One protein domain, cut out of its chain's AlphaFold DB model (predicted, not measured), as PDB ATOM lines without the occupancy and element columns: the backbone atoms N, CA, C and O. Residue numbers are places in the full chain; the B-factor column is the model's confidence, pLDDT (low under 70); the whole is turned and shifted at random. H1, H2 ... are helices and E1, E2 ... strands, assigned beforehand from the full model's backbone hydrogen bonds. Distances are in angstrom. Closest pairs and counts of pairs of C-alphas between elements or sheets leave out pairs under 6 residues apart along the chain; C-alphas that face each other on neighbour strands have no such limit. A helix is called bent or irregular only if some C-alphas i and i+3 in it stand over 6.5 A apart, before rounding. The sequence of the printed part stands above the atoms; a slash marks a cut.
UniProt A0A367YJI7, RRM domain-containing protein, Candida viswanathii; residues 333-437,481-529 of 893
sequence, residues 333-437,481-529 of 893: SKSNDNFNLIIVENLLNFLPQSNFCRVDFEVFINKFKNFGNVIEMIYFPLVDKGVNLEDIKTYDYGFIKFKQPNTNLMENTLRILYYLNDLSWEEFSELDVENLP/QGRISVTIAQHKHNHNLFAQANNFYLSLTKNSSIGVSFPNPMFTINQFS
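AT A GLANCE: This is residues 333 to 437 and 481 to 529 of the 893 residues of the protein "RRM domain-containing protein" of Candida viswanathii (UniProt A0A367YJI7). A strongly twisted sheet of six strands runs through the middle with helices over both faces: H3 and H4 cover one face, and H6 crosses the other, with H7 side by side with H6. The short helix H5 lies off the sheet, close to H2, H3 and H4, while H1 is at the first printed end, beside the beginning of H4. The printed part has 154 residues with seven named helices and six named strands, in the order H1 E1 H2 H3 E2 E3 H4 H5 E4 H6 E5 E6 H7. The sheet's order is E4 E1 E3 E2 E5 E6, all antiparallel, and the class is mixed, helices and strands. The whole is compact and rounded, with a radius of gyration of the C-alphas of 14.7 A and spans of 39 by 35 by 31 A.

HOW THE PARTS SIT: H1, residues 333 to 339, only grazes the sheet, with residues 336 to 339. E1, residues 341 to 345, is an inner strand; H2, residues 347 to 350, only grazes the sheet. H3, residues 358 to 370, is on the sheet at a height of 9.2 A, over E2, residues 375 to 381, and E6, residues 514 to 517. It only just runs across the strands, at 60.2 degrees to E6 on the local plane; the closest C-alphas of H3 and E6 are Glu 362 and Ile 514, 6.7 A apart. E2 forms a hairpin with E3, residues 397 to 402, with N 379 and O 399 at 2.9 A; E3 also pairs with E1, with N 344 and O 398 at 2.8 A. E1, H2, H3 and E2 form a split strand-helix-strand unit, two strands running the same way with E3 between them in the sheet, and its crossover is right-handed. H4, residues 409 to 420, is on the same face as H3, at a height of 9.0 A, over E1 and E4, residues 485 to 488, and runs along the strands at 0 degrees to E1 on the local plane. With residues 409 to 413 alone it touches H1, the same way at a shallow tilt of 12 degrees; the closest C-alphas are Phe 339 and Met 410, 5.3 A apart. H5, residues 425 to 430, is not on the sheet. E4 pairs with E1, with N 343 and O 487 at 2.9 A. H6, residues 491 to 500, is on the opposite face from H3 and H4 at a height of 9.9 A, and runs across the strands at 67 degrees to E1 on the local plane. H6 is only just irregular: C-alphas 492 and 495 are 7.0 A apart. E5, residues 505 to 508, pairs with E2, with N 506 and O 380 at 2.9 A, and forms a hairpin with E6, with N 517 and O 505 at 2.8 A. H7, residues 521 to 528, only grazes the sheet and touches H6, opposite ways at a shallow tilt of 29 degrees; the closest C-alphas are Leu 497 and Ile 525, 6.2 A apart. Every O i to N i+4 pair is within hydrogen-bond range in H4, H5 and H7, against 7 of 9 in H3, 3 of 6 in H6 and 1 of 3 in H1, where 3 of 4 O i to N i+3 pairs are; H2 is too short for an i+4 pair.

IN THESE COORDINATES: H1 begins with C-alpha 333 at (138.458, 233.210, 237.073). From first to last C-alpha, H3 measures 18.4 A, E2 17.2 A, E3 16.9 A, H4 16.0 A and H6 15.8 A. H7 ends with C-alpha 528 at (155.828, 231.508, 236.957).

THE WHOLE: The C-alphas of Lys 334 and Ser 354 are the two farthest apart, at 41.9 A. Residues 438 to 480 are not printed, with 24.7 A between C-alphas 437 and 481. Of the links printed whole, E2 to E3 is long. The mean pLDDT of the printed part is 88.0; residues 333 to 337, 385 to 387 and 481 are under 70.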
ATOM      1  N   SER A 333     137.194 232.946 237.793       33.38
ATOM      2  CA  SER A 333     138.458 233.210 237.073       33.38
ATOM      3  C   SER A 333     139.510 233.879 237.971       33.38
ATOM      4  O   SER A 333     140.585 233.322 238.171       33.38
ATOM      5  N   LYS A 334     139.158 234.997 238.621       39.28
ATOM      6  CA  LYS A 334     140.070 235.741 239.510       39.28
ATOM      7  C   LYS A 334     140.456 235.017 240.804       39.28
ATOM      8  O   LYS A 334     141.476 235.371 241.383       39.28
ATOM      9  N   SER A 335     139.667 234.050 241.281       44.47
ATOM     10  CA  SER A 335     140.060 233.216 242.427       44.47
ATOM     11  C   SER A 335     140.944 232.055 241.975       44.47
ATOM     12  O   SER A 335     142.021 231.859 242.526       44.47
ATOM     13  N   ASN A 336     140.559 231.339 240.916       50.31
ATOM     14  CA  ASN A 336     141.318 230.210 240.374       50.31
ATOM     15  C   ASN A 336     142.678 230.618 239.770       50.31
ATOM     16  O   ASN A 336     143.583 229.787 239.754       50.31
ATOM     17  N   ASP A 337     142.864 231.872 239.335       62.19
ATOM     18  CA  ASP A 337     144.167 232.423 238.910       62.19
ATOM     19  C   ASP A 337     145.249 232.347 240.003       62.19
ATOM     20  O   ASP A 337     146.439 232.302 239.690       62.19
ATOM     21  N   ASN A 338     144.853 232.286 241.278       75.81
ATOM     22  CA  ASN A 338     145.771 232.151 242.410       75.81
ATOM     23  C   ASN A 338     146.167 230.693 242.695       75.81
ATOM     24  O   ASN A 338     147.289 230.443 243.123       75.81
ATOM     25  N   PHE A 339     145.280 229.729 242.421       88.19
ATOM     26  CA  PHE A 339     145.494 228.293 242.683       88.19
ATOM     27  C   PHE A 339     145.974 227.512 241.444       88.19
ATOM     28  O   PHE A 339     146.097 226.287 241.484       88.19
ATOM     29  N   ASN A 340     146.248 228.208 240.334       92.44
ATOM     30  CA  ASN A 340     146.758 227.620 239.092       92.44
ATOM     31  C   ASN A 340     148.269 227.323 239.112       92.44
ATOM     32  O   ASN A 340     148.787 226.813 238.122       92.44
ATOM     33  N   LEU A 341     148.987 227.660 240.188       95.56
ATOM     34  CA  LEU A 341     150.427 227.448 240.290       95.56
ATOM     35  C   LEU A 341     150.832 227.094 241.719       95.56
ATOM     36  O   LEU A 341     150.597 227.864 242.650       95.56
ATOM     37  N   ILE A 342     151.506 225.957 241.853       96.81
ATOM     38  CA  ILE A 342     152.181 225.535 243.080       96.81
ATOM     39  C   ILE A 342     153.697 225.579 242.890       96.81
ATOM     40  O   ILE A 342     154.200 225.449 241.765       96.81
ATOM     41  N   ILE A 343     154.409 225.746 243.999       97.06
ATOM     42  CA  ILE A 343     155.816 225.378 244.117       97.06
ATOM     43  C   ILE A 343     155.910 224.064 244.905       97.06
ATOM     44  O   ILE A 343     155.040 223.749 245.718       97.06
ATOM     45  N   VAL A 344     156.955 223.302 244.623       97.62
ATOM     46  CA  VAL A 344     157.405 222.139 245.381       97.62
ATOM     47  C   VAL A 344     158.831 222.437 245.835       97.62
ATOM     48  O   VAL A 344     159.608 222.918 245.010       97.62
ATOM     49  N   GLU A 345     159.165 222.183 247.096       95.94
ATOM     50  CA  GLU A 345     160.443 222.535 247.741       95.94
ATOM     51  C   GLU A 345     160.983 221.348 248.586       95.94
ATOM     52  O   GLU A 345     160.282 220.345 248.757       95.94
ATOM     53  N   ASN A 346     162.229 221.434 249.077       94.62
ATOM     54  CA  ASN A 346     163.006 220.351 249.719       94.62
ATOM     55  C   ASN A 346     163.360 219.156 248.793       94.62
ATOM     56  O   ASN A 346     163.601 218.034 249.247       94.62
ATOM     57  N   LEU A 347     163.389 219.370 247.468       93.50
ATOM     58  CA  LEU A 347     163.597 218.306 246.473       93.50
ATOM     59  C   LEU A 347     164.952 217.583 246.578       93.50
ATOM     60  O   LEU A 347     165.032 216.429 246.166       93.50
ATOM     61  N   LEU A 348     166.015 218.211 247.094       90.38
ATOM     62  CA  LEU A 348     167.343 217.585 247.212       90.38
ATOM     63  C   LEU A 348     167.412 216.537 248.330       90.38
ATOM     64  O   LEU A 348     168.223 215.609 248.251       90.38
ATOM     65  N   ASN A 349     166.578 216.692 249.360       89.56
ATOM     66  CA  ASN A 349     166.478 215.746 250.470       89.56
ATOM     67  C   ASN A 349     165.342 214.737 250.244       89.56
ATOM     68  O   ASN A 349     165.469 213.586 250.648       89.56
ATOM     69  N   PHE A 350     164.254 215.152 249.584       93.31
ATOM     70  CA  PHE A 350     163.105 214.297 249.274       93.31
ATOM     71  C   PHE A 350     163.337 213.337 248.093       93.31
ATOM     72  O   PHE A 350     162.888 212.197 248.142       93.31
ATOM     73  N   LEU A 351     164.003 213.755 247.007       90.62
ATOM     74  CA  LEU A 351     164.190 212.872 245.846       90.62
ATOM     75  C   LEU A 351     165.309 211.840 246.095       90.62
ATOM     76  O   LEU A 351     166.368 212.192 246.624       90.62
ATOM     77  N   PRO A 352     165.140 210.572 245.670       85.31
ATOM     78  CA  PRO A 352     166.115 209.518 245.933       85.31
ATOM     79  C   PRO A 352     167.434 209.794 245.197       85.31
ATOM     80  O   PRO A 352     167.511 209.757 243.971       85.31
ATOM     81  N   GLN A 353     168.509 210.029 245.952       71.50
ATOM     82  CA  GLN A 353     169.775 210.589 245.447       71.50
ATOM     83  C   GLN A 353     170.597 209.672 244.510       71.50
ATOM     84  O   GLN A 353     171.703 210.032 244.109       71.50
ATOM     85  N   SER A 354     170.093 208.489 244.142       75.94
ATOM     86  CA  SER A 354     170.778 207.536 243.262       75.94
ATOM     87  C   SER A 354     169.869 207.017 242.148       75.94
ATOM     88  O   SER A 354     168.848 206.393 242.429       75.94
ATOM     89  N   ASN A 355     170.301 207.182 240.894       73.75
ATOM     90  CA  ASN A 355     169.638 206.687 239.677       73.75
ATOM     91  C   ASN A 355     168.225 207.243 239.403       73.75
ATOM     92  O   ASN A 355     167.510 206.665 238.589       73.75
ATOM     93  N   PHE A 356     167.823 208.349 240.041       87.94
ATOM     94  CA  PHE A 356     166.539 209.000 239.776       87.94
ATOM     95  C   PHE A 356     166.477 209.486 238.323       87.94
ATOM     96  O   PHE A 356     167.188 210.414 237.924       87.94
ATOM     97  N   CYS A 357     165.653 208.829 237.512       89.94
ATOM     98  CA  CYS A 357     165.638 209.001 236.068       89.94
ATOM     99  C   CYS A 357     164.326 209.624 235.574       89.94
ATOM    100  O   CYS A 357     163.388 209.910 236.323       89.94
ATOM    101  N   ARG A 358     164.235 209.808 234.254       90.50
ATOM    102  CA  ARG A 358     163.035 210.284 233.554       90.50
ATOM    103  C   ARG A 358     161.746 209.591 234.004       90.50
ATOM    104  O   ARG A 358     160.725 210.261 234.103       90.50
ATOM    105  N   VAL A 359     161.776 208.270 234.189       89.94
ATOM    106  CA  VAL A 359     160.577 207.473 234.492       89.94
ATOM    107  C   VAL A 359     160.077 207.788 235.898       89.94
ATOM    108  O   VAL A 359     158.886 208.024 236.077       89.94
ATOM    109  N   ASP A 360     160.990 207.901 236.860       90.94
ATOM    110  CA  ASP A 360     160.677 208.229 238.254       90.94
ATOM    111  C   ASP A 360     160.144 209.664 238.368       90.94
ATOM    112  O   ASP A 360     159.140 209.911 239.037       90.94
ATOM    113  N   PHE A 361     160.726 210.606 237.614       93.06
ATOM    114  CA  PHE A 361     160.196 211.967 237.511       93.06
ATOM    115  C   PHE A 361     158.845 212.031 236.767       93.06
ATOM    116  O   PHE A 361     157.990 212.851 237.103       93.06
ATOM    117  N   GLU A 362     158.594 211.155 235.786       92.06
ATOM    118  CA  GLU A 362     157.274 211.013 235.153       92.06
ATOM    119  C   GLU A 362     156.232 210.451 236.138       92.06
ATOM    120  O   GLU A 362     155.113 210.965 236.164       92.06
ATOM    121  N   VAL A 363     156.585 209.490 237.003       90.88
ATOM    122  CA  VAL A 363     155.727 208.999 238.103       90.88
ATOM    123  C   VAL A 363     155.444 210.107 239.125       90.88
ATOM    124  O   VAL A 363     154.278 210.370 239.428       90.88
ATOM    125  N   PHE A 364     156.479 210.812 239.583       94.50
ATOM    126  CA  PHE A 364     156.373 211.947 240.504       94.50
ATOM    127  C   PHE A 364     155.416 213.030 239.975       94.50
ATOM    128  O   PHE A 364     154.432 213.369 240.632       94.50
ATOM    129  N   ILE A 365     155.618 213.502 238.738       95.00
ATOM    130  CA  ILE A 365     154.735 214.495 238.099       95.00
ATOM    131  C   ILE A 365     153.326 213.935 237.822       95.00
ATOM    132  O   ILE A 365     152.361 214.703 237.780       95.00
ATOM    133  N   ASN A 366     153.158 212.619 237.647       91.75
ATOM    134  CA  ASN A 366     151.835 212.004 237.498       91.75
ATOM    135  C   ASN A 366     151.031 211.993 238.810       91.75
ATOM    136  O   ASN A 366     149.823 212.214 238.743       91.75
ATOM    137  N   LYS A 367     151.659 211.846 239.988       93.88
ATOM    138  CA  LYS A 367     150.958 211.892 241.290       93.88
ATOM    139  C   LYS A 367     150.129 213.183 241.444       93.88
ATOM    140  O   LYS A 367     148.964 213.113 241.821       93.88
ATOM    141  N   PHE A 368     150.659 214.333 241.012       94.88
ATOM    142  CA  PHE A 368     149.931 215.617 240.974       94.88
ATOM    143  C   PHE A 368     148.753 215.647 239.978       94.88
ATOM    144  O   PHE A 368     147.762 216.334 240.223       94.88
ATOM    145  N   LYS A 369     148.827 214.916 238.854       90.44
ATOM    146  CA  LYS A 369     147.737 214.840 237.856       90.44
ATOM    147  C   LYS A 369     146.543 214.039 238.374       90.44
ATOM    148  O   LYS A 369     145.407 214.355 238.020       90.44
ATOM    149  N   ASN A 370     146.789 213.032 239.216       91.00
ATOM    150  CA  ASN A 370     145.755 212.125 239.725       91.00
ATOM    151  C   ASN A 370     144.686 212.848 240.569       91.00
ATOM    152  O   ASN A 370     143.544 212.404 240.615       91.00
ATOM    153  N   PHE A 371     144.999 214.019 241.135       91.31
ATOM    154  CA  PHE A 371     144.035 214.901 241.811       91.31
ATOM    155  C   PHE A 371     143.077 215.640 240.847       91.31
ATOM    156  O   PHE A 371     142.403 216.584 241.246       91.31
ATOM    157  N   GLY A 372     143.019 215.267 239.563       86.88
ATOM    158  CA  GLY A 372     142.086 215.832 238.579       86.88
ATOM    159  C   GLY A 372     142.503 217.183 237.984       86.88
ATOM    160  O   GLY A 372     141.737 217.793 237.235       86.88
ATOM    161  N   ASN A 373     143.712 217.667 238.281       90.44
ATOM    162  CA  ASN A 373     144.260 218.885 237.688       90.44
ATOM    163  C   ASN A 373     145.106 218.583 236.442       90.44
ATOM    164  O   ASN A 373     146.126 217.898 236.496       90.44
ATOM    165  N   VAL A 374     144.721 219.166 235.304       91.12
ATOM    166  CA  VAL A 374     145.515 219.107 234.068       91.12
ATOM    167  C   VAL A 374     146.712 220.048 234.197       91.12
ATOM    168  O   VAL A 374     146.535 221.261 234.271       91.12
ATOM    169  N   ILE A 375     147.933 219.514 234.185       94.06
ATOM    170  CA  ILE A 375     149.158 220.326 234.161       94.06
ATOM    171  C   ILE A 375     149.313 220.982 232.775       94.06
ATOM    172  O   ILE A 375     149.245 220.310 231.747       94.06
ATOM    173  N   GLU A 376     149.508 222.301 232.752       93.06
ATOM    174  CA  GLU A 376     149.813 223.104 231.559       93.06
ATOM    175  C   GLU A 376     151.323 223.144 231.301       93.06
ATOM    176  O   GLU A 376     151.781 222.933 230.180       93.06
ATOM    177  N   MET A 377     152.099 223.430 232.351       94.56
ATOM    178  CA  MET A 377     153.547 223.620 232.296       94.56
ATOM    179  C   MET A 377     154.194 223.172 233.607       94.56
ATOM    180  O   MET A 377     153.581 223.241 234.669       94.56
ATOM    181  N   ILE A 378     155.472 222.808 233.535       97.06
ATOM    182  CA  ILE A 378     156.345 222.665 234.702       97.06
ATOM    183  C   ILE A 378     157.650 223.430 234.457       97.06
ATOM    184  O   ILE A 378     158.029 223.649 233.302       97.06
ATOM    185  N   TYR A 379     158.322 223.823 235.536       96.62
ATOM    186  CA  TYR A 379     159.673 224.380 235.520       96.62
ATOM    187  C   TYR A 379     160.443 223.854 236.732       96.62
ATOM    188  O   TYR A 379     160.232 224.303 237.856       96.62
ATOM    189  N   PHE A 380     161.322 222.883 236.492       96.00
ATOM    190  CA  PHE A 380     162.249 222.340 237.487       96.00
ATOM    191  C   PHE A 380     163.668 222.588 236.959       96.00
ATOM    192  O   PHE A 380     164.078 221.895 236.020       96.00
ATOM    193  N   PRO A 381     164.391 223.613 237.450       94.12
ATOM    194  CA  PRO A 381     165.729 223.917 236.962       94.12
ATOM    195  C   PRO A 381     166.707 222.797 237.325       94.12
ATOM    196  O   PRO A 381     166.661 222.249 238.423       94.12
ATOM    197  N   LEU A 382     167.595 222.469 236.390       92.44
ATOM    198  CA  LEU A 382     168.625 221.443 236.522       92.44
ATOM    199  C   LEU A 382     169.935 222.057 237.019       92.44
ATOM    200  O   LEU A 382     170.326 223.137 236.570       92.44
ATOM    201  N   VAL A 383     170.623 221.347 237.915       88.12
ATOM    202  CA  VAL A 383     171.967 221.710 238.401       88.12
ATOM    203  C   VAL A 383     173.007 221.457 237.309       88.12
ATOM    204  O   VAL A 383     173.861 222.301 237.026       88.12
ATOM    205  N   ASP A 384     172.903 220.301 236.653       82.19
ATOM    206  CA  ASP A 384     173.786 219.911 235.563       82.19
ATOM    207  C   ASP A 384     173.397 220.608 234.250       82.19
ATOM    208  O   ASP A 384     172.239 220.639 233.836       82.19
ATOM    209  N   LYS A 385     174.399 221.105 233.513       68.75
ATOM    210  CA  LYS A 385     174.227 221.700 232.167       68.75
ATOM    211  C   LYS A 385     174.090 220.644 231.055       68.75
ATOM    212  O   LYS A 385     174.297 220.946 229.881       68.75
ATOM    213  N   GLY A 386     173.826 219.396 231.439       60.12
ATOM    214  CA  GLY A 386     173.685 218.253 230.548       60.12
ATOM    215  C   GLY A 386     172.237 218.034 230.117       60.12
ATOM    216  O   GLY A 386     171.297 218.413 230.805       60.12
ATOM    217  N   VAL A 387     172.060 217.363 228.979       64.56
ATOM    218  CA  VAL A 387     170.745 216.915 228.483       64.56
ATOM    219  C   VAL A 387     170.486 215.453 228.898       64.56
ATOM    220  O   VAL A 387     169.719 214.749 228.246       64.56
ATOM    221  N   ASN A 388     171.165 214.959 229.943       75.12
ATOM    222  CA  ASN A 388     170.957 213.591 230.409       75.12
ATOM    223  C   ASN A 388     169.661 213.502 231.227       75.12
ATOM    224  O   ASN A 388     169.377 214.366 232.052       75.12
ATOM    225  N   LEU A 389     168.879 212.456 230.971       82.81
ATOM    226  CA  LEU A 389     167.634 212.130 231.669       82.81
ATOM    227  C   LEU A 389     167.692 210.735 232.330       82.81
ATOM    228  O   LEU A 389     166.684 210.251 232.838       82.81
ATOM    229  N   GLU A 390     168.861 210.092 232.312       83.12
ATOM    230  CA  GLU A 390     169.163 208.837 233.019       83.12
ATOM    231  C   GLU A 390     169.556 209.082 234.491       83.12
ATOM    232  O   GLU A 390     169.442 208.184 235.314       83.12
ATOM    233  N   ASP A 391     169.989 210.305 234.815       86.50
ATOM    234  CA  ASP A 391     170.416 210.776 236.140       86.50
ATOM    235  C   ASP A 391     170.013 212.259 236.258       86.50
ATOM    236  O   ASP A 391     170.682 213.147 235.716       86.50
ATOM    237  N   ILE A 392     168.849 212.517 236.859       88.69
ATOM    238  CA  ILE A 392     168.214 213.839 236.936       88.69
ATOM    239  C   ILE A 392     168.572 214.521 238.258       88.69
ATOM    240  O   ILE A 392     168.169 214.073 239.326       88.69
ATOM    241  N   LYS A 393     169.244 215.678 238.176       88.69
ATOM    242  CA  LYS A 393     169.533 216.549 239.329       88.69
ATOM    243  C   LYS A 393     168.875 217.912 239.157       88.69
ATOM    244  O   LYS A 393     169.368 218.758 238.405       88.69
ATOM    245  N   THR A 394     167.756 218.118 239.843       90.50
ATOM    246  CA  THR A 394     167.109 219.429 239.964       90.50
ATOM    247  C   THR A 394     167.766 220.258 241.065       90.50
ATOM    248  O   THR A 394     168.499 219.733 241.901       90.50
ATOM    249  N   TYR A 395     167.497 221.562 241.085       92.25
ATOM    250  CA  TYR A 395     167.604 222.338 242.321       92.25
ATOM    251  C   TYR A 395     166.551 221.868 243.338       92.25
ATOM    252  O   TYR A 395     165.669 221.069 243.020       92.25
ATOM    253  N   ASP A 396     166.631 222.412 244.550       93.81
ATOM    254  CA  ASP A 396     165.783 222.058 245.694       93.81
ATOM    255  C   ASP A 396     164.293 222.420 245.548       93.81
ATOM    256  O   ASP A 396     163.492 222.147 246.436       93.81
ATOM    257  N   TYR A 397     163.899 223.007 244.417       96.31
ATOM    258  CA  TYR A 397     162.526 223.406 244.143       96.31
ATOM    259  C   TYR A 397     162.128 223.211 242.674       96.31
ATOM    260  O   TYR A 397     162.960 223.159 241.761       96.31
ATOM    261  N   GLY A 398     160.820 223.199 242.434       96.94
ATOM    262  CA  GLY A 398     160.225 223.227 241.104       96.94
ATOM    263  C   GLY A 398     158.802 223.770 241.113       96.94
ATOM    264  O   GLY A 398     158.129 223.799 242.136       96.94
ATOM    265  N   PHE A 399     158.334 224.227 239.958       97.75
ATOM    266  CA  PHE A 399     157.026 224.854 239.793       97.75
ATOM    267  C   PHE A 399     156.119 223.994 238.905       97.75
ATOM    268  O   PHE A 399     156.538 223.560 237.827       97.75
ATOM    269  N   ILE A 400     154.860 223.804 239.313       97.69
ATOM    270  CA  ILE A 400     153.835 223.077 238.544       97.69
ATOM    271  C   ILE A 400     152.646 224.008 238.298       97.69
ATOM    272  O   ILE A 400     151.978 224.446 239.234       97.69
ATOM    273  N   LYS A 401     152.382 224.308 237.021       95.38
ATOM    274  CA  LYS A 401     151.297 225.185 236.565       95.38
ATOM    275  C   LYS A 401     150.156 224.362 235.982       95.38
ATOM    276  O   LYS A 401     150.362 223.575 235.059       95.38
ATOM    277  N   PHE A 402     148.948 224.577 236.480       94.94
ATOM    278  CA  PHE A 402     147.727 223.907 236.053       94.94
ATOM    279  C   PHE A 402     146.955 224.732 235.020       94.94
ATOM    280  O   PHE A 402     146.902 225.960 235.071       94.94
ATOM    281  N   LYS A 403     146.331 224.031 234.076       90.56
ATOM    282  CA  LYS A 403     145.603 224.612 232.953       90.56
ATOM    283  C   LYS A 403     144.252 225.174 233.390       90.56
ATOM    284  O   LYS A 403     143.515 224.553 234.152       90.56
ATOM    285  N   GLN A 404     143.894 226.314 232.809       81.94
ATOM    286  CA  GLN A 404     142.599 226.968 232.984       81.94
ATOM    287  C   GLN A 404     141.808 227.028 231.658       81.94
ATOM    288  O   GLN A 404     142.411 226.982 230.582       81.94
ATOM    289  N   PRO A 405     140.467 227.160 231.711       70.19
ATOM    290  CA  PRO A 405     139.633 227.021 232.906       70.19
ATOM    291  C   PRO A 405     139.521 225.552 233.348       70.19
ATOM    292  O   PRO A 405     139.386 224.652 232.522       70.19
ATOM    293  N   ASN A 406     139.534 225.328 234.661       73.00
ATOM    294  CA  ASN A 406     139.142 224.075 235.304       73.00
ATOM    295  C   ASN A 406     138.208 224.437 236.470       73.00
ATOM    296  O   ASN A 406     138.514 225.359 237.231       73.00
ATOM    297  N   THR A 407     137.059 223.766 236.575       73.00
ATOM    298  CA  THR A 407     136.000 224.083 237.547       73.00
ATOM    299  C   THR A 407     136.484 223.889 238.981       73.00
ATOM    300  O   THR A 407     136.355 224.801 239.797       73.00
ATOM    301  N   ASN A 408     137.132 222.752 239.255       80.00
ATOM    302  CA  ASN A 408     137.499 222.319 240.606       80.00
ATOM    303  C   ASN A 408     138.957 222.674 240.960       80.00
ATOM    304  O   ASN A 408     139.510 222.135 241.913       80.00
ATOM    305  N   LEU A 409     139.595 223.578 240.198       86.75
ATOM    306  CA  LEU A 409     141.036 223.853 240.283       86.75
ATOM    307  C   LEU A 409     141.517 224.152 241.708       86.75
ATOM    308  O   LEU A 409     142.486 223.552 242.160       86.75
ATOM    309  N   MET A 410     140.826 225.056 242.408       86.62
ATOM    310  CA  MET A 410     141.141 225.430 243.787       86.62
ATOM    311  C   MET A 410     141.035 224.241 244.751       86.62
ATOM    312  O   MET A 410     141.964 224.020 245.517       86.62
ATOM    313  N   GLU A 411     139.949 223.462 244.702       86.31
ATOM    314  CA  GLU A 411     139.767 222.297 245.583       86.31
ATOM    315  C   GLU A 411     140.835 221.232 245.312       86.31
ATOM    316  O   GLU A 411     141.489 220.761 246.236       86.31
ATOM    317  N   ASN A 412     141.075 220.905 244.042       91.50
ATOM    318  CA  ASN A 412     142.093 219.941 243.637       91.50
ATOM    319  C   ASN A 412     143.502 220.388 244.067       91.50
ATOM    320  O   ASN A 412     144.272 219.577 244.573       91.50
ATOM    321  N   THR A 413     143.836 221.677 243.916       94.44
ATOM    322  CA  THR A 413     145.111 222.243 244.392       94.44
ATOM    323  C   THR A 413     145.205 222.198 245.920       94.44
ATOM    324  O   THR A 413     146.238 221.803 246.450       94.44
ATOM    325  N   LEU A 414     144.136 222.531 246.647       93.50
ATOM    326  CA  LEU A 414     144.100 222.417 248.108       93.50
ATOM    327  C   LEU A 414     144.208 220.957 248.578       93.50
ATOM    328  O   LEU A 414     144.849 220.698 249.588       93.50
ATOM    329  N   ARG A 415     143.659 219.988 247.836       93.69
ATOM    330  CA  ARG A 415     143.835 218.551 248.110       93.69
ATOM    331  C   ARG A 415     145.265 218.084 247.832       93.69
ATOM    332  O   ARG A 415     145.800 217.339 248.642       93.69
ATOM    333  N   ILE A 416     145.901 218.548 246.755       95.44
ATOM    334  CA  ILE A 416     147.338 218.327 246.505       95.44
ATOM    335  C   ILE A 416     148.160 218.811 247.710       95.44
ATOM    336  O   ILE A 416     148.956 218.050 248.247       95.44
ATOM    337  N   LEU A 417     147.909 220.039 248.171       94.94
ATOM    338  CA  LEU A 417     148.545 220.612 249.362       94.94
ATOM    339  C   LEU A 417     148.257 219.792 250.633       94.94
ATOM    340  O   LEU A 417     149.168 219.509 251.395       94.94
ATOM    341  N   TYR A 418     147.009 219.374 250.864       94.69
ATOM    342  CA  TYR A 418     146.634 218.644 252.078       94.69
ATOM    343  C   TYR A 418     147.246 217.240 252.165       94.69
ATOM    344  O   TYR A 418     147.695 216.833 253.235       94.69
ATOM    345  N   TYR A 419     147.234 216.494 251.055       94.81
ATOM    346  CA  TYR A 419     147.596 215.075 251.044       94.81
ATOM    347  C   TYR A 419     149.042 214.797 250.619       94.81
ATOM    348  O   TYR A 419     149.521 213.715 250.931       94.81
ATOM    349  N   LEU A 420     149.727 215.706 249.909       94.56
ATOM    350  CA  LEU A 420     151.123 215.489 249.488       94.56
ATOM    351  C   LEU A 420     152.154 216.217 250.355       94.56
ATOM    352  O   LEU A 420     153.302 215.795 250.353       94.56
ATOM    353  N   ASN A 421     151.785 217.284 251.067       93.25
ATOM    354  CA  ASN A 421     152.716 218.005 251.938       93.25
ATOM    355  C   ASN A 421     153.104 217.148 253.157       93.25
ATOM    356  O   ASN A 421     152.270 216.411 253.696       93.25
ATOM    357  N   ASP A 422     154.354 217.286 253.603       91.88
ATOM    358  CA  ASP A 422     154.951 216.584 254.750       91.88
ATOM    359  C   ASP A 422     155.138 215.063 254.554       91.88
ATOM    360  O   ASP A 422     155.303 214.335 255.532       91.88
ATOM    361  N   LEU A 423     155.128 214.557 253.316       93.75
ATOM    362  CA  LEU A 423     155.371 213.134 253.028       93.75
ATOM    363  C   LEU A 423     156.849 212.821 252.744       93.75
ATOM    364  O   LEU A 423     157.531 213.604 252.078       93.75
ATOM    365  N   SER A 424     157.321 211.647 253.173       93.56
ATOM    366  CA  SER A 424     158.563 211.034 252.671       93.56
ATOM    367  C   SER A 424     158.409 210.569 251.215       93.56
ATOM    368  O   SER A 424     157.299 210.508 250.676       93.56
ATOM    369  N   TRP A 425     159.516 210.210 250.557       91.81
ATOM    370  CA  TRP A 425     159.482 209.650 249.200       91.81
ATOM    371  C   TRP A 425     158.650 208.364 249.108       91.81
ATOM    372  O   TRP A 425     157.913 208.164 248.139       91.81
ATOM    373  N   GLU A 426     158.745 207.506 250.121       91.06
ATOM    374  CA  GLU A 426     158.022 206.242 250.247       91.06
ATOM    375  C   GLU A 426     156.524 206.504 250.418       91.06
ATOM    376  O   GLU A 426     155.727 206.036 249.606       91.06
ATOM    377  N   GLU A 427     156.145 207.333 251.398       93.19
ATOM    378  CA  GLU A 427     154.751 207.720 251.649       93.19
ATOM    379  C   GLU A 427     154.121 208.370 250.408       93.19
ATOM    380  O   GLU A 427     153.031 207.993 249.971       93.19
ATOM    381  N   PHE A 428     154.835 209.312 249.782       94.00
ATOM    382  CA  PHE A 428     154.407 209.966 248.548       94.00
ATOM    383  C   PHE A 428     154.238 208.961 247.407       94.00
ATOM    384  O   PHE A 428     153.285 209.072 246.632       94.00
ATOM    385  N   SER A 429     155.136 207.979 247.283       90.31
ATOM    386  CA  SER A 429     155.092 206.951 246.238       90.31
ATOM    387  C   SER A 429     153.922 205.989 246.433       90.31
ATOM    388  O   SER A 429     153.180 205.748 245.476       90.31
ATOM    389  N   GLU A 430     153.698 205.512 247.656       91.12
ATOM    390  CA  GLU A 430     152.651 204.541 247.994       91.12
ATOM    391  C   GLU A 430     151.243 205.154 248.080       91.12
ATOM    392  O   GLU A 430     150.270 204.440 247.841       91.12
ATOM    393  N   LEU A 431     151.108 206.468 248.330       92.06
ATOM    394  CA  LEU A 431     149.805 207.134 248.482       92.06
ATOM    395  C   LEU A 431     148.843 206.865 247.309       92.06
ATOM    396  O   LEU A 431     149.050 207.348 246.186       92.06
ATOM    397  N   ASP A 432     147.740 206.177 247.596       88.31
ATOM    398  CA  ASP A 432     146.632 206.003 246.662       88.31
ATOM    399  C   ASP A 432     145.758 207.270 246.620       88.31
ATOM    400  O   ASP A 432     145.130 207.663 247.604       88.31
ATOM    401  N   VAL A 433     145.719 207.915 245.452       88.06
ATOM    402  CA  VAL A 433     144.950 209.146 245.210       88.06
ATOM    403  C   VAL A 433     143.469 208.848 244.913       88.06
ATOM    404  O   VAL A 433     142.629 209.742 245.037       88.06
ATOM    405  N   GLU A 434     143.122 207.603 244.567       84.00
ATOM    406  CA  GLU A 434     141.735 207.161 244.386       84.00
ATOM    407  C   GLU A 434     141.065 206.845 245.737       84.00
ATOM    408  O   GLU A 434     139.890 207.165 245.924       84.00
ATOM    409  N   ASN A 435     141.820 206.305 246.704       85.50
ATOM    410  CA  ASN A 435     141.338 205.895 248.034       85.50
ATOM    411  C   ASN A 435     141.912 206.743 249.192       85.50
ATOM    412  O   ASN A 435     142.304 206.217 250.235       85.50
ATOM    413  N   LEU A 436     141.952 208.069 249.016       86.88
ATOM    414  CA  LEU A 436     142.451 209.009 250.031       86.88
ATOM    415  C   LEU A 436     141.662 208.936 251.361       86.88
ATOM    416  O   LEU A 436     140.440 208.751 251.342       86.88
ATOM    417  N   PRO A 437     142.327 209.138 252.519       81.25
ATOM    418  CA  PRO A 437     141.663 209.173 253.822       81.25
ATOM    419  C   PRO A 437     140.728 210.386 253.970       81.25
ATOM    420  O   PRO A 437     140.749 211.323 253.176       81.25
ATOM    421  N   GLN A 481     164.661 216.142 257.312       63.06
ATOM    422  CA  GLN A 481     165.463 215.190 256.545       63.06
ATOM    423  C   GLN A 481     164.585 214.286 255.663       63.06
ATOM    424  O   GLN A 481     164.417 213.099 255.926       63.06
ATOM    425  N   GLY A 482     164.060 214.864 254.577       79.88
ATOM    426  CA  GLY A 482     163.494 214.127 253.439       79.88
ATOM    427  C   GLY A 482     161.992 214.282 253.187       79.88
ATOM    428  O   GLY A 482     161.451 213.533 252.378       79.88
ATOM    429  N   ARG A 483     161.307 215.231 253.842       92.19
ATOM    430  CA  ARG A 483     159.865 215.481 253.641       92.19
ATOM    431  C   ARG A 483     159.623 216.515 252.536       92.19
ATOM    432  O   ARG A 483     160.305 217.537 252.492       92.19
ATOM    433  N   ILE A 484     158.656 216.279 251.649       95.00
ATOM    434  CA  ILE A 484     158.308 217.220 250.568       95.00
ATOM    435  C   ILE A 484     157.488 218.412 251.087       95.00
ATOM    436  O   ILE A 484     156.477 218.240 251.771       95.00
ATOM    437  N   SER A 485     157.876 219.623 250.681       95.25
ATOM    438  CA  SER A 485     157.058 220.832 250.839       95.25
ATOM    439  C   SER A 485     156.314 221.137 249.535       95.25
ATOM    440  O   SER A 485     156.893 221.082 248.449       95.25
ATOM    441  N   VAL A 486     155.020 221.449 249.621       95.69
ATOM    442  CA  VAL A 486     154.156 221.808 248.489       95.69
ATOM    443  C   VAL A 486     153.256 222.973 248.897       95.69
ATOM    444  O   VAL A 486     152.345 222.813 249.704       95.69
ATOM    445  N   THR A 487     153.454 224.149 248.300       94.62
ATOM    446  CA  THR A 487     152.696 225.367 248.647       94.62
ATOM    447  C   THR A 487     152.165 226.089 247.406       94.62
ATOM    448  O   THR A 487     152.599 225.856 246.273       94.62
ATOM    449  N   ILE A 488     151.192 226.992 247.582       94.44
ATOM    450  CA  ILE A 488     150.756 227.885 246.495       94.44
ATOM    451  C   ILE A 488     151.903 228.843 246.169       94.44
ATOM    452  O   ILE A 488     152.476 229.469 247.064       94.44
ATOM    453  N   ALA A 489     152.221 229.001 244.883       94.56
ATOM    454  CA  ALA A 489     153.293 229.888 244.462       94.56
ATOM    455  C   ALA A 489     152.964 231.359 244.781       94.56
ATOM    456  O   ALA A 489     151.883 231.862 244.470       94.56
ATOM    457  N   GLN A 490     153.927 232.056 245.380       93.00
ATOM    458  CA  GLN A 490     153.753 233.382 245.973       93.00
ATOM    459  C   GLN A 490     154.896 234.324 245.603       93.00
ATOM    460  O   GLN A 490     155.916 233.906 245.056       93.00
ATOM    461  N   HIS A 491     154.738 235.610 245.922       90.75
ATOM    462  CA  HIS A 491     155.772 236.612 245.689       90.75
ATOM    463  C   HIS A 491     157.073 236.278 246.437       90.75
ATOM    464  O   HIS A 491     158.146 236.459 245.856       90.75
ATOM    465  N   LYS A 492     156.992 235.694 247.650       91.50
ATOM    466  CA  LYS A 492     158.158 235.160 248.385       91.50
ATOM    467  C   LYS A 492     159.010 234.208 247.529       91.50
ATOM    468  O   LYS A 492     160.232 234.330 247.528       91.50
ATOM    469  N   HIS A 493     158.402 233.363 246.693       93.62
ATOM    470  CA  HIS A 493     159.110 232.374 245.864       93.62
ATOM    471  C   HIS A 493     159.720 232.943 244.565       93.62
ATOM    472  O   HIS A 493     160.404 232.226 243.835       93.62
ATOM    473  N   ASN A 494     159.527 234.229 244.240       92.81
ATOM    474  CA  ASN A 494     160.085 234.809 243.008       92.81
ATOM    475  C   ASN A 494     161.623 234.823 242.981       92.81
ATOM    476  O   ASN A 494     162.210 234.803 241.899       92.81
ATOM    477  N   HIS A 495     162.284 234.861 244.143       91.75
ATOM    478  CA  HIS A 495     163.747 234.881 244.223       91.75
ATOM    479  C   HIS A 495     164.373 233.635 243.566       91.75
ATOM    480  O   HIS A 495     165.338 233.759 242.813       91.75
ATOM    481  N   ASN A 496     163.741 232.467 243.735       92.62
ATOM    482  CA  ASN A 496     164.098 231.210 243.078       92.62
ATOM    483  C   ASN A 496     164.031 231.314 241.542       92.62
ATOM    484  O   ASN A 496     164.907 230.809 240.833       92.62
ATOM    485  N   LEU A 497     163.037 232.021 240.996       92.00
ATOM    486  CA  LEU A 497     162.969 232.288 239.557       92.00
ATOM    487  C   LEU A 497     164.112 233.214 239.121       92.00
ATOM    488  O   LEU A 497     164.823 232.892 238.175       92.00
ATOM    489  N   PHE A 498     164.334 234.333 239.815       90.12
ATOM    490  CA  PHE A 498     165.382 235.290 239.443       90.12
ATOM    491  C   PHE A 498     166.803 234.709 239.538       90.12
ATOM    492  O   PHE A 498     167.650 235.067 238.720       90.12
ATOM    493  N   ALA A 499     167.055 233.793 240.478       89.31
ATOM    494  CA  ALA A 499     168.348 233.136 240.642       89.31
ATOM    495  C   ALA A 499     168.664 232.144 239.504       89.31
ATOM    496  O   ALA A 499     169.710 232.260 238.866       89.31
ATOM    497  N   GLN A 500     167.767 231.187 239.226       89.12
ATOM    498  CA  GLN A 500     168.086 230.030 238.367       89.12
ATOM    499  C   GLN A 500     167.435 230.051 236.974       89.12
ATOM    500  O   GLN A 500     167.642 229.125 236.195       89.12
ATOM    501  N   ALA A 501     166.709 231.109 236.599       87.25
ATOM    502  CA  ALA A 501     166.083 231.247 235.273       87.25
ATOM    503  C   ALA A 501     167.051 231.150 234.067       87.25
ATOM    504  O   ALA A 501     166.605 231.008 232.926       87.25
ATOM    505  N   ASN A 502     168.366 231.232 234.306       89.19
ATOM    506  CA  ASN A 502     169.429 231.043 233.313       89.19
ATOM    507  C   ASN A 502     169.898 229.578 233.156       89.19
ATOM    508  O   ASN A 502     170.791 229.321 232.347       89.19
ATOM    509  N   ASN A 503     169.318 228.627 233.892       89.94
ATOM    510  CA  ASN A 503     169.664 227.206 233.813       89.94
ATOM    511  C   ASN A 503     168.769 226.447 232.822       89.94
ATOM    512  O   ASN A 503     167.703 226.912 232.409       89.94
ATOM    513  N   PHE A 504     169.226 225.259 232.420       92.81
ATOM    514  CA  PHE A 504     168.364 224.278 231.762       92.81
ATOM    515  C   PHE A 504     167.280 223.824 232.743       92.81
ATOM    516  O   PHE A 504     167.488 223.863 233.953       92.81
ATOM    517  N   TYR A 505     166.125 223.394 232.242       93.56
ATOM    518  CA  TYR A 505     165.018 222.974 233.102       93.56
ATOM    519  C   TYR A 505     164.202 221.841 232.487       93.56
ATOM    520  O   TYR A 505     164.083 221.746 231.264       93.56
ATOM    521  N   LEU A 506     163.611 220.998 233.333       94.00
ATOM    522  CA  LEU A 506     162.609 220.029 232.900       94.00
ATOM    523  C   LEU A 506     161.294 220.745 232.600       94.00
ATOM    524  O   LEU A 506     160.845 221.605 233.361       94.00
ATOM    525  N   SER A 507     160.681 220.366 231.484       93.69
ATOM    526  CA  SER A 507     159.415 220.892 230.987       93.69
ATOM    527  C   SER A 507     158.575 219.784 230.345       93.69
ATOM    528  O   SER A 507     159.056 218.676 230.087       93.69
ATOM    529  N   LEU A 508     157.299 220.082 230.086       91.75
ATOM    530  CA  LEU A 508     156.416 219.204 229.319       91.75
ATOM    531  C   LEU A 508     156.573 219.483 227.820       91.75
ATOM    532  O   LEU A 508     156.380 220.607 227.352       91.75
ATOM    533  N   THR A 509     156.893 218.447 227.051       84.62
ATOM    534  CA  THR A 509     156.915 218.497 225.586       84.62
ATOM    535  C   THR A 509     155.493 218.447 225.009       84.62
ATOM    536  O   THR A 509     154.516 218.173 225.706       84.62
ATOM    537  N   LYS A 510     155.341 218.675 223.695       78.94
ATOM    538  CA  LYS A 510     154.024 218.719 223.012       78.94
ATOM    539  C   LYS A 510     153.182 217.440 223.150       78.94
ATOM    540  O   LYS A 510     151.975 217.487 222.950       78.94
ATOM    541  N   ASN A 511     153.813 216.313 223.469       78.19
ATOM    542  CA  ASN A 511     153.192 215.015 223.739       78.19
ATOM    543  C   ASN A 511     153.012 214.737 225.250       78.19
ATOM    544  O   ASN A 511     152.858 213.585 225.637       78.19
ATOM    545  N   SER A 512     153.032 215.778 226.094       79.12
ATOM    546  CA  SER A 512     152.884 215.724 227.562       79.12
ATOM    547  C   SER A 512     153.914 214.853 228.297       79.12
ATOM    548  O   SER A 512     153.653 214.409 229.415       79.12
ATOM    549  N   SER A 513     155.077 214.614 227.684       85.56
ATOM    550  CA  SER A 513     156.169 213.838 228.275       85.56
ATOM    551  C   SER A 513     157.292 214.760 228.759       85.56
ATOM    552  O   SER A 513     157.341 215.937 228.400       85.56
ATOM    553  N   ILE A 514     158.188 214.258 229.607       91.75
ATOM    554  CA  ILE A 514     159.264 215.076 230.181       91.75
ATOM    555  C   ILE A 514     160.381 215.312 229.157       91.75
ATOM    556  O   ILE A 514     160.760 214.411 228.400       91.75
ATOM    557  N   GLY A 515     160.919 216.528 229.121       90.44
ATOM    558  CA  GLY A 515     162.070 216.881 228.298       90.44
ATOM    559  C   GLY A 515     162.819 218.093 228.841       90.44
ATOM    560  O   GLY A 515     162.257 218.915 229.560       90.44
ATOM    561  N   VAL A 516     164.099 218.207 228.488       92.44
ATOM    562  CA  VAL A 516     164.934 219.354 228.865       92.44
ATOM    563  C   VAL A 516     164.662 220.528 227.925       92.44
ATOM    564  O   VAL A 516     164.677 220.375 226.702       92.44
ATOM    565  N   SER A 517     164.442 221.712 228.487       91.62
ATOM    566  CA  SER A 517     164.365 222.984 227.770       91.62
ATOM    567  C   SER A 517     165.590 223.856 228.023       91.62
ATOM    568  O   SER A 517     166.200 223.827 229.092       91.62
ATOM    569  N   PHE A 518     165.942 224.637 227.002       90.50
ATOM    570  CA  PHE A 518     167.022 225.618 227.059       90.50
ATOM    571  C   PHE A 518     166.630 226.819 227.934       90.50
ATOM    572  O   PHE A 518     165.452 227.186 227.941       90.50
ATOM    573  N   PRO A 519     167.600 227.476 228.601       90.19
ATOM    574  CA  PRO A 519     167.358 228.679 229.391       90.19
ATOM    575  C   PRO A 519     166.539 229.737 228.643       90.19
ATOM    576  O   PRO A 519     166.895 230.152 227.538       90.19
ATOM    577  N   ASN A 520     165.461 230.216 229.262       89.94
ATOM    578  CA  ASN A 520     164.682 231.341 228.746       89.94
ATOM    579  C   ASN A 520     164.128 232.173 229.914       89.94
ATOM    580  O   ASN A 520     162.976 231.973 230.323       89.94
ATOM    581  N   PRO A 521     164.930 233.107 230.466       89.12
ATOM    582  CA  PRO A 521     164.542 233.838 231.665       89.12
ATOM    583  C   PRO A 521     163.275 234.666 231.488       89.12
ATOM    584  O   PRO A 521     162.390 234.637 232.338       89.12
ATOM    585  N   MET A 522     163.152 235.352 230.348       87.94
ATOM    586  CA  MET A 522     162.004 236.206 230.048       87.94
ATOM    587  C   MET A 522     160.704 235.397 229.949       87.94
ATOM    588  O   MET A 522     159.668 235.849 230.423       87.94
ATOM    589  N   PHE A 523     160.731 234.196 229.369       89.75
ATOM    590  CA  PHE A 523     159.553 233.324 229.347       89.75
ATOM    591  C   PHE A 523     159.234 232.767 230.739       89.75
ATOM    592  O   PHE A 523     158.095 232.860 231.189       89.75
ATOM    593  N   THR A 524     160.241 232.239 231.436       89.75
ATOM    594  CA  THR A 524     160.081 231.587 232.742       89.75
ATOM    595  C   THR A 524     159.528 232.555 233.788       89.75
ATOM    596  O   THR A 524     158.490 232.289 234.390       89.75
ATOM    597  N   ILE A 525     160.151 233.726 233.950       90.44
ATOM    598  CA  ILE A 525     159.714 234.739 234.920       90.44
ATOM    599  C   ILE A 525     158.275 235.189 234.617       90.44
ATOM    600  O   ILE A 525     157.448 235.226 235.525       90.44
ATOM    601  N   ASN A 526     157.926 235.450 233.353       88.56
ATOM    602  CA  ASN A 526     156.571 235.887 232.986       88.56
ATOM    603  C   ASN A 526     155.488 234.797 233.135       88.56
ATOM    604  O   ASN A 526     154.311 235.136 233.218       88.56
ATOM    605  N   GLN A 527     155.845 233.508 233.161       90.06
ATOM    606  CA  GLN A 527     154.885 232.407 233.342       90.06
ATOM    607  C   GLN A 527     154.704 231.997 234.812       90.06
ATOM    608  O   GLN A 527     153.597 231.627 235.214       90.06
ATOM    609  N   PHE A 528     155.776 232.072 235.606       93.00
ATOM    610  CA  PHE A 528     155.828 231.508 236.957       93.00
ATOM    611  C   PHE A 528     155.856 232.549 238.090       93.00
ATOM    612  O   PHE A 528     155.546 232.196 239.224       93.00
ATOM    613  N   SER A 529     156.174 233.824 237.826       90.25
ATOM    614  CA  SER A 529     156.226 234.837 238.896       90.25
ATOM    615  C   SER A 529     154.850 235.195 239.468       90.25
ATOM    616  O   SER A 529     153.815 235.063 238.808       90.25
TER     617      SER A 529